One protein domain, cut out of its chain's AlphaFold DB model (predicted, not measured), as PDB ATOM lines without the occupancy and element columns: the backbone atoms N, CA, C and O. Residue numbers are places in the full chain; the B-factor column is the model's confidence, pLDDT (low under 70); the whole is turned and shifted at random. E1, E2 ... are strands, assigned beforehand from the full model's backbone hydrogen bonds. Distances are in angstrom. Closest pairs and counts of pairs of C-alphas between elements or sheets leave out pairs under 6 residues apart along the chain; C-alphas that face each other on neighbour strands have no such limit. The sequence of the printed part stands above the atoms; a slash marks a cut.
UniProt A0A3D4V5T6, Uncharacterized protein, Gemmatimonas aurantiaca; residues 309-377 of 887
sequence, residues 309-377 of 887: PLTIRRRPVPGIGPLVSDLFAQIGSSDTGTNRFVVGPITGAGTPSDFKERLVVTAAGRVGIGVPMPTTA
ATOM      1  N   PRO A 309      22.690  25.386 -23.938       87.50
ATOM      2  CA  PRO A 309      22.640  24.285 -22.977       87.50
ATOM      3  C   PRO A 309      24.023  23.851 -22.471       87.50
ATOM      4  O   PRO A 309      24.898  23.465 -23.252       87.50
ATOM      5  N   LEU A 310      24.180  23.827 -21.146       91.19
ATOM      6  CA  LEU A 310      25.328  23.251 -20.444       91.19
ATOM      7  C   LEU A 310      24.920  21.893 -19.863       91.19
ATOM      8  O   LEU A 310      24.124  21.824 -18.926       91.19
ATOM      9  N   THR A 311      25.397  20.790 -20.451       92.25
ATOM     10  CA  THR A 311      24.919  19.440 -20.075       92.25
ATOM     11  C   THR A 311      26.013  18.380 -20.103       92.25
ATOM     12  O   THR A 311      26.952  18.476 -20.888       92.25
ATOM     13  N   ILE A 312      25.878  17.339 -19.276       93.88
ATOM     14  CA  ILE A 312      26.786  16.181 -19.244       93.88
ATOM     15  C   ILE A 312      25.960  14.898 -19.378       93.88
ATOM     16  O   ILE A 312      24.994  14.694 -18.644       93.88
ATOM     17  N   ARG A 313      26.332  14.012 -20.310       92.00
ATOM     18  CA  ARG A 313      25.669  12.710 -20.513       92.00
ATOM     19  C   ARG A 313      26.614  11.641 -21.044       92.00
ATOM     20  O   ARG A 313      27.590  11.948 -21.718       92.00
ATOM     21  N   ARG A 314      26.260  10.369 -20.846       89.25
ATOM     22  CA  ARG A 314      26.834   9.269 -21.634       89.25
ATOM     23  C   ARG A 314      26.241   9.300 -23.049       89.25
ATOM     24  O   ARG A 314      25.026   9.419 -23.196       89.25
ATOM     25  N   ARG A 315      27.070   9.157 -24.085       86.81
ATOM     26  CA  ARG A 315      26.640   9.096 -25.496       86.81
ATOM     27  C   ARG A 315      27.294   7.896 -26.196       86.81
ATOM     28  O   ARG A 315      28.510   7.793 -26.131       86.81
ATOM     29  N   PRO A 316      26.557   6.991 -26.868       85.50
ATOM     30  CA  PRO A 316      27.175   5.942 -27.685       85.50
ATOM     31  C   PRO A 316      27.994   6.544 -28.836       85.50
ATOM     32  O   PRO A 316      27.522   7.482 -29.485       85.50
ATOM     33  N   VAL A 317      29.183   5.998 -29.106       84.50
ATOM     34  CA  VAL A 317      30.043   6.506 -30.189       84.50
ATOM     35  C   VAL A 317      29.495   6.046 -31.548       84.50
ATOM     36  O   VAL A 317      29.335   4.839 -31.758       84.50
ATOM     37  N   PRO A 318      29.202   6.962 -32.496       81.75
ATOM     38  CA  PRO A 318      28.720   6.586 -33.823       81.75
ATOM     39  C   PRO A 318      29.692   5.638 -34.541       81.75
ATOM     40  O   PRO A 318      30.892   5.885 -34.588       81.75
ATOM     41  N   GLY A 319      29.173   4.545 -35.105       81.88
ATOM     42  CA  GLY A 319      29.949   3.586 -35.904       81.88
ATOM     43  C   GLY A 319      30.795   2.564 -35.128       81.88
ATOM     44  O   GLY A 319      31.130   1.537 -35.706       81.88
ATOM     45  N   ILE A 320      31.094   2.777 -33.838       78.44
ATOM     46  CA  ILE A 320      31.963   1.875 -33.039       78.44
ATOM     47  C   ILE A 320      31.149   0.863 -32.193       78.44
ATOM     48  O   ILE A 320      31.682  -0.098 -31.642       78.44
ATOM     49  N   GLY A 321      29.821   1.006 -32.157       71.25
ATOM     50  CA  GLY A 321      28.903   0.036 -31.547       71.25
ATOM     51  C   GLY A 321      28.573   0.305 -30.069       71.25
ATOM     52  O   GLY A 321      29.132   1.204 -29.443       71.25
ATOM     53  N   PRO A 322      27.626  -0.456 -29.483       71.12
ATOM     54  CA  PRO A 322      26.954  -0.089 -28.229       71.12
ATOM     55  C   PRO A 322      27.822  -0.203 -26.964       71.12
ATOM     56  O   PRO A 322      27.431   0.297 -25.909       71.12
ATOM     57  N   LEU A 323      28.979  -0.866 -27.048       77.56
ATOM     58  CA  LEU A 323      29.899  -1.035 -25.919       77.56
ATOM     59  C   LEU A 323      30.794   0.192 -25.688       77.56
ATOM     60  O   LEU A 323      31.265   0.384 -24.570       77.56
ATOM     61  N   VAL A 324      30.993   1.044 -26.701       80.25
ATOM     62  CA  VAL A 324      31.831   2.249 -26.600       80.25
ATOM     63  C   VAL A 324      30.946   3.481 -26.410       80.25
ATOM     64  O   VAL A 324      29.866   3.604 -26.997       80.25
ATOM     65  N   SER A 325      31.339   4.396 -25.526       84.62
ATOM     66  CA  SER A 325      30.561   5.604 -25.240       84.62
ATOM     67  C   SER A 325      31.428   6.753 -24.746       84.62
ATOM     68  O   SER A 325      32.260   6.556 -23.867       84.62
ATOM     69  N   ASP A 326      31.145   7.952 -25.240       89.12
ATOM     70  CA  ASP A 326      31.720   9.199 -24.752       89.12
ATOM     71  C   ASP A 326      31.075   9.620 -23.426       89.12
ATOM     72  O   ASP A 326      29.860   9.465 -23.224       89.12
ATOM     73  N   LEU A 327      31.867  10.276 -22.576       91.69
ATOM     74  CA  LEU A 327      31.353  11.260 -21.628       91.69
ATOM     75  C   LEU A 327      31.173  12.583 -22.387       91.69
ATOM     76  O   LEU A 327      32.107  13.361 -22.553       91.69
ATOM     77  N   PHE A 328      29.969  12.813 -22.899       89.12
ATOM     78  CA  PHE A 328      29.645  13.967 -23.726       89.12
ATOM     79  C   PHE A 328      29.271  15.166 -22.848       89.12
ATOM     80  O   PHE A 328      28.144  15.250 -22.348       89.12
ATOM     81  N   ALA A 329      30.217  16.091 -22.676       92.00
ATOM     82  CA  ALA A 329      29.981  17.419 -22.119       92.00
ATOM     83  C   ALA A 329      29.636  18.406 -23.250       92.00
ATOM     84  O   ALA A 329      30.384  18.537 -24.217       92.00
ATOM     85  N   GLN A 330      28.501  19.091 -23.135       90.25
ATOM     86  CA  GLN A 330      28.046  20.113 -24.073       90.25
ATOM     87  C   GLN A 330      28.252  21.506 -23.478       90.25
ATOM     88  O   GLN A 330      27.814  21.768 -22.358       90.25
ATOM     89  N   ILE A 331      28.883  22.390 -24.254       90.62
ATOM     90  CA  ILE A 331      29.186  23.777 -23.889       90.62
ATOM     91  C   ILE A 331      28.424  24.693 -24.859       90.62
ATOM     92  O   ILE A 331      28.988  25.212 -25.816       90.62
ATOM     93  N   GLY A 332      27.115  24.850 -24.653       87.19
ATOM     94  CA  GLY A 332      26.261  25.674 -25.512       87.19
ATOM     95  C   GLY A 332      25.805  24.996 -26.812       87.19
ATOM     96  O   GLY A 332      25.812  23.770 -26.952       87.19
ATOM     97  N   SER A 333      25.341  25.815 -27.758       83.69
ATOM     98  CA  SER A 333      24.693  25.397 -29.014       83.69
ATOM     99  C   SER A 333      25.382  25.897 -30.293       83.69
ATOM    100  O   SER A 333      24.959  25.508 -31.378       83.69
ATOM    101  N   SER A 334      26.429  26.726 -30.192       79.69
ATOM    102  CA  SER A 334      27.163  27.276 -31.341       79.69
ATOM    103  C   SER A 334      28.675  27.253 -31.128       79.69
ATOM    104  O   SER A 334      29.176  27.609 -30.065       79.69
ATOM    105  N   ASP A 335      29.380  26.931 -32.208       75.00
ATOM    106  CA  ASP A 335      30.823  27.051 -32.445       75.00
ATOM    107  C   ASP A 335      31.358  28.499 -32.448       75.00
ATOM    108  O   ASP A 335      32.564  28.718 -32.533       75.00
ATOM    109  N   THR A 336      30.484  29.499 -32.320       69.38
ATOM    110  CA  THR A 336      30.852  30.912 -32.107       69.38
ATOM    111  C   THR A 336      30.343  31.464 -30.770       69.38
ATOM    112  O   THR A 336      30.495  32.651 -30.487       69.38
ATOM    113  N   GLY A 337      29.759  30.608 -29.923       69.50
ATOM    114  CA  GLY A 337      29.182  30.995 -28.639       69.50
ATOM    115  C   GLY A 337      30.216  31.407 -27.584       69.50
ATOM    116  O   GLY A 337      31.361  30.958 -27.574       69.50
ATOM    117  N   THR A 338      29.774  32.235 -26.638       78.62
ATOM    118  CA  THR A 338      30.569  32.726 -25.498       78.62
ATOM    119  C   THR A 338      30.658  31.740 -24.328       78.62
ATOM    120  O   THR A 338      31.387  32.003 -23.372       78.62
ATOM    121  N   ASN A 339      29.945  30.609 -24.385       88.19
ATOM    122  CA  ASN A 339      29.917  29.609 -23.316       88.19
ATOM    123  C   ASN A 339      31.295  28.953 -23.122       88.19
ATOM    124  O   ASN A 339      32.043  28.727 -24.079       88.19
ATOM    125  N   ARG A 340      31.631  28.627 -21.867       90.50
ATOM    126  CA  ARG A 340      32.928  28.053 -21.479       90.50
ATOM    127  C   ARG A 340      32.755  26.961 -20.429       90.50
ATOM    128  O   ARG A 340      31.989  27.134 -19.486       90.50
ATOM    129  N   PHE A 341      33.521  25.885 -20.550       91.88
ATOM    130  CA  PHE A 341      33.877  25.026 -19.423       91.88
ATOM    131  C   PHE A 341      35.169  25.570 -18.807       91.88
ATOM    132  O   PHE A 341      36.111  25.884 -19.536       91.88
ATOM    133  N   VAL A 342      35.213  25.721 -17.483       93.19
ATOM    134  CA  VAL A 342      36.345  26.347 -16.791       93.19
ATOM    135  C   VAL A 342      36.695  25.567 -15.529       93.19
ATOM    136  O   VAL A 342      35.813  25.194 -14.760       93.19
ATOM    137  N   VAL A 343      37.989  25.343 -15.306       94.06
ATOM    138  CA  VAL A 343      38.537  24.655 -14.131       94.06
ATOM    139  C   VAL A 343      39.541  25.569 -13.435       94.06
ATOM    140  O   VAL A 343      40.399  26.180 -14.078       94.06
ATOM    141  N   GLY A 344      39.447  25.658 -12.110       91.81
ATOM    142  CA  GLY A 344      40.311  26.491 -11.280       91.81
ATOM    143  C   GLY A 344      39.951  26.402  -9.792       91.81
ATOM    144  O   GLY A 344      38.868  25.922  -9.457       91.81
ATOM    145  N   PRO A 345      40.844  26.830  -8.883       91.25
ATOM    146  CA  PRO A 345      40.524  26.980  -7.471       91.25
ATOM    147  C   PRO A 345      39.751  28.279  -7.213       91.25
ATOM    148  O   PRO A 345      39.956  29.287  -7.892       91.25
ATOM    149  N   ILE A 346      38.935  28.286  -6.161       88.12
ATOM    150  CA  ILE A 346      38.456  29.520  -5.533       88.12
ATOM    151  C   ILE A 346      39.523  29.969  -4.528       88.12
ATOM    152  O   ILE A 346      39.909  29.186  -3.662       88.12
ATOM    153  N   THR A 347      40.038  31.199  -4.648       82.56
ATOM    154  CA  THR A 347      41.122  31.709  -3.786       82.56
ATOM    155  C   THR A 347      40.716  33.028  -3.132       82.56
ATOM    156  O   THR A 347      40.781  34.080  -3.770       82.56
ATOM    157  N   GLY A 348      40.298  32.980  -1.869       75.19
ATOM    158  CA  GLY A 348      39.770  34.143  -1.157       75.19
ATOM    159  C   GLY A 348      38.700  33.733  -0.151       75.19
ATOM    160  O   GLY A 348      38.865  32.737   0.549       75.19
ATOM    161  N   ALA A 349      37.594  34.475  -0.116       76.44
ATOM    162  CA  ALA A 349      36.487  34.275   0.821       76.44
ATOM    163  C   ALA A 349      35.529  33.124   0.437       76.44
ATOM    164  O   ALA A 349      34.518  32.917   1.104       76.44
ATOM    165  N   GLY A 350      35.829  32.373  -0.629       78.25
ATOM    166  CA  GLY A 350      35.003  31.257  -1.101       78.25
ATOM    167  C   GLY A 350      33.900  31.660  -2.089       78.25
ATOM    168  O   GLY A 350      33.050  30.835  -2.414       78.25
ATOM    169  N   THR A 351      33.897  32.902  -2.582       81.25
ATOM    170  CA  THR A 351      32.853  33.406  -3.490       81.25
ATOM    171  C   THR A 351      33.089  32.993  -4.952       81.25
ATOM    172  O   THR A 351      34.234  32.761  -5.342       81.25
ATOM    173  N   PRO A 352      32.061  32.979  -5.825       79.12
ATOM    174  CA  PRO A 352      32.263  32.782  -7.266       79.12
ATOM    175  C   PRO A 352      33.226  33.804  -7.903       79.12
ATOM    176  O   PRO A 352      33.979  33.462  -8.808       79.12
ATOM    177  N   SER A 353      33.269  35.039  -7.392       82.19
ATOM    178  CA  SER A 353      34.229  36.087  -7.789       82.19
ATOM    179  C   SER A 353      35.686  35.807  -7.379       82.19
ATOM    180  O   SER A 353      36.619  36.349  -7.976       82.19
ATOM    181  N   ASP A 354      35.912  34.936  -6.393       85.56
ATOM    182  CA  ASP A 354      37.248  34.501  -5.972       85.56
ATOM    183  C   ASP A 354      37.818  33.378  -6.866       85.56
ATOM    184  O   ASP A 354      38.991  33.023  -6.729       85.56
ATOM    185  N   PHE A 355      37.027  32.826  -7.793       89.50
ATOM    186  CA  PHE A 355      37.439  31.759  -8.712       89.50
ATOM    187  C   PHE A 355      38.556  32.210  -9.669       89.50
ATOM    188  O   PHE A 355      38.451  33.242 -10.336       89.50
ATOM    189  N   LYS A 356      39.646  31.438  -9.744       88.94
ATOM    190  CA  LYS A 356      40.813  31.723 -10.595       88.94
ATOM    191  C   LYS A 356      40.916  30.699 -11.712       88.94
ATOM    192  O   LYS A 356      41.440  29.606 -11.516       88.94
ATOM    193  N   GLU A 357      40.437  31.078 -12.890       92.38
ATOM    194  CA  GLU A 357      40.478  30.260 -14.103       92.38
ATOM    195  C   GLU A 357      41.911  29.773 -14.394       92.38
ATOM    196  O   GLU A 357      42.827  30.580 -14.569       92.38
ATOM    197  N   ARG A 358      42.125  28.450 -14.427       91.19
ATOM    198  CA  ARG A 358      43.421  27.833 -14.770       91.19
ATOM    199  C   ARG A 358      43.385  27.181 -16.144       91.19
ATOM    200  O   ARG A 358      44.298  27.411 -16.932       91.19
ATOM    201  N   LEU A 359      42.325  26.422 -16.416       94.75
ATOM    202  CA  LEU A 359      42.029  25.789 -17.700       94.75
ATOM    203  C   LEU A 359      40.654  26.261 -18.187       94.75
ATOM    204  O   LEU A 359      39.681  26.212 -17.437       94.75
ATOM    205  N   VAL A 360      40.578  26.677 -19.447       94.69
ATOM    206  CA  VAL A 360      39.357  27.103 -20.144       94.69
ATOM    207  C   VAL A 360      39.171  26.248 -21.391       94.69
ATOM    208  O   VAL A 360      40.137  26.011 -22.110       94.69
ATOM    209  N   VAL A 361      37.937  25.849 -21.693       93.69
ATOM    210  CA  VAL A 361      37.525  25.323 -23.002       93.69
ATOM    211  C   VAL A 361      36.299  26.104 -23.468       93.69
ATOM    212  O   VAL A 361      35.283  26.129 -22.774       93.69
ATOM    213  N   THR A 362      36.383  26.775 -24.615       90.81
ATOM    214  CA  THR A 362      35.281  27.579 -25.171       90.81
ATOM    215  C   THR A 362      34.370  26.746 -26.076       90.81
ATOM    216  O   THR A 362      34.794  25.735 -26.637       90.81
ATOM    217  N   ALA A 363      33.129  27.198 -26.284       88.38
ATOM    218  CA  ALA A 363      32.207  26.606 -27.260       88.38
ATOM    219  C   ALA A 363      32.786  26.588 -28.694       88.38
ATOM    220  O   ALA A 363      32.512  25.673 -29.465       88.38
ATOM    221  N   ALA A 364      33.676  27.537 -29.009       87.69
ATOM    222  CA  ALA A 364      34.454  27.598 -30.249       87.69
ATOM    223  C   ALA A 364      35.627  26.594 -30.333       87.69
ATOM    224  O   ALA A 364      36.523  26.756 -31.163       87.69
ATOM    225  N   GLY A 365      35.670  25.581 -29.459       88.50
ATOM    226  CA  GLY A 365      36.664  24.505 -29.493       88.50
ATOM    227  C   GLY A 365      38.090  24.931 -29.133       88.50
ATOM    228  O   GLY A 365      39.036  24.223 -29.474       88.50
ATOM    229  N   ARG A 366      38.270  26.082 -28.468       91.56
ATOM    230  CA  ARG A 366      39.592  26.610 -28.094       91.56
ATOM    231  C   ARG A 366      39.890  26.376 -26.620       91.56
ATOM    232  O   ARG A 366      39.047  26.632 -25.762       91.56
ATOM    233  N   VAL A 367      41.112  25.944 -26.338       95.19
ATOM    234  CA  VAL A 367      41.628  25.643 -25.003       95.19
ATOM    235  C   VAL A 367      42.570  26.758 -24.542       95.19
ATOM    236  O   VAL A 367      43.410  27.230 -25.308       95.19
ATOM    237  N   GLY A 368      42.439  27.190 -23.291       94.69
ATOM    238  CA  GLY A 368      43.280  28.215 -22.672       94.69
ATOM    239  C   GLY A 368      43.877  27.722 -21.359       94.69
ATOM    240  O   GLY A 368      43.143  27.217 -20.517       94.69
ATOM    241  N   ILE A 369      45.186  27.890 -21.165       93.94
ATOM    242  CA  ILE A 369      45.870  27.653 -19.883       93.94
ATOM    243  C   ILE A 369      46.461  28.988 -19.425       93.94
ATOM    244  O   ILE A 369      47.249  29.596 -20.146       93.94
ATOM    245  N   GLY A 370      46.015  29.505 -18.274       88.88
ATOM    246  CA  GLY A 370      46.339  30.875 -17.831       88.88
ATOM    247  C   GLY A 370      45.722  31.996 -18.696       88.88
ATOM    248  O   GLY A 370      46.084  33.172 -18.564       88.88
ATOM    249  N   VAL A 371      44.791  31.653 -19.597       91.31
ATOM    250  CA  VAL A 371      44.124  32.579 -20.529       91.31
ATOM    251  C   VAL A 371      42.602  32.426 -20.422       91.31
ATOM    252  O   VAL A 371      42.094  31.375 -20.806       91.31
ATOM    253  N   PRO A 372      41.859  33.461 -19.975       88.12
ATOM    254  CA  PRO A 372      40.407  33.370 -19.778       88.12
ATOM    255  C   PRO A 372      39.615  33.289 -21.097       88.12
ATOM    256  O   PRO A 372      38.540  32.698 -21.158       88.12
ATOM    257  N   MET A 373      40.151  33.880 -22.170       89.19
ATOM    258  CA  MET A 373      39.550  33.906 -23.508       89.19
ATOM    259  C   MET A 373      40.615  33.576 -24.567       89.19
ATOM    260  O   MET A 373      41.279  34.484 -25.071       89.19
ATOM    261  N   PRO A 374      40.843  32.287 -24.887       92.00
ATOM    262  CA  PRO A 374      41.759  31.889 -25.952       92.00
ATOM    263  C   PRO A 374      41.155  32.227 -27.326       92.00
ATOM    264  O   PRO A 374      40.212  31.579 -27.771       92.00
ATOM    265  N   THR A 375      41.694  33.240 -28.009       89.38
ATOM    266  CA  THR A 375      41.208  33.704 -29.330       89.38
ATOM    267  C   THR A 375      42.226  33.543 -30.462       89.38
ATOM    268  O   THR A 375      41.844  33.523 -31.631       89.38
ATOM    269  N   THR A 376      43.515  33.397 -30.145       88.50
ATOM    270  CA  THR A 376      44.613  33.389 -31.127       88.50
ATOM    271  C   THR A 376      44.825  32.022 -31.778       88.50
ATOM    272  O   THR A 376      44.884  31.934 -33.000       88.50
ATOM    273  N   ALA A 377      44.846  30.939 -30.997       92.19
ATOM    274  CA  ALA A 377      45.093  29.569 -31.470       92.19
ATOM    275  C   ALA A 377      44.055  28.562 -30.913       92.19
ATOM    276  O   ALA A 377      43.205  28.964 -30.108       92.19
TER     277      ALA A 377
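Overview. This is residues 309 to 377 of the 887 residues of an uncharacterized protein of Gemmatimonas aurantiaca (UniProt A0A3D4V5T6). With little regular structure, the model is a small three-stranded sheet, E3, E4 and E5, with the long hairpin of E1 and E2 reaching away toward one end and the loop of residues 344 to 358 toward the other. The printed part has 69 residues, 25 of them in five strands, E1 to E5 along the chain, and no named helix: all strand. The sheet E3 - E4 - E5 is antiparallel, a meander, each strand the antiparallel neighbour of the one before. The whole is loose, radius of gyration of the C-alphas 15.0 A, and elongated, 47 by 28 by 20 A.

Along the chain. E3 is residues 340 to 343, 9.8 A; E4 359 to 362, 10.2 A; E5 367 to 369, 6.9 A, ending at C-alpha 369 (45.870, 27.653, -19.883). E1, residues 310 to 316, 18.9 A, begins at C-alpha 310 (25.328, 23.251, -20.444); E2 is 325 to 331, 18.3 A.

Arrangement. Inner strand E4 forms hairpins with E3, N 341 to O 361 2.8 A, and E5, N 360 to O 368 2.8 A. In hairpin E1 and E2, antiparallel, N 313 and O 328 are 3.0 A apart. The closest C-alphas of E2 and E3, Ile 331 and Arg 340, are 6.2 A apart; E1 is apart from E3.

Size, cuts and confidence. The C-alphas of Gly 319 and Ala 349, the two farthest apart, are 48.3 A apart. The printed part has no cut; the link E3 to E4 is long. Residues 336 to 337 have pLDDT under 70.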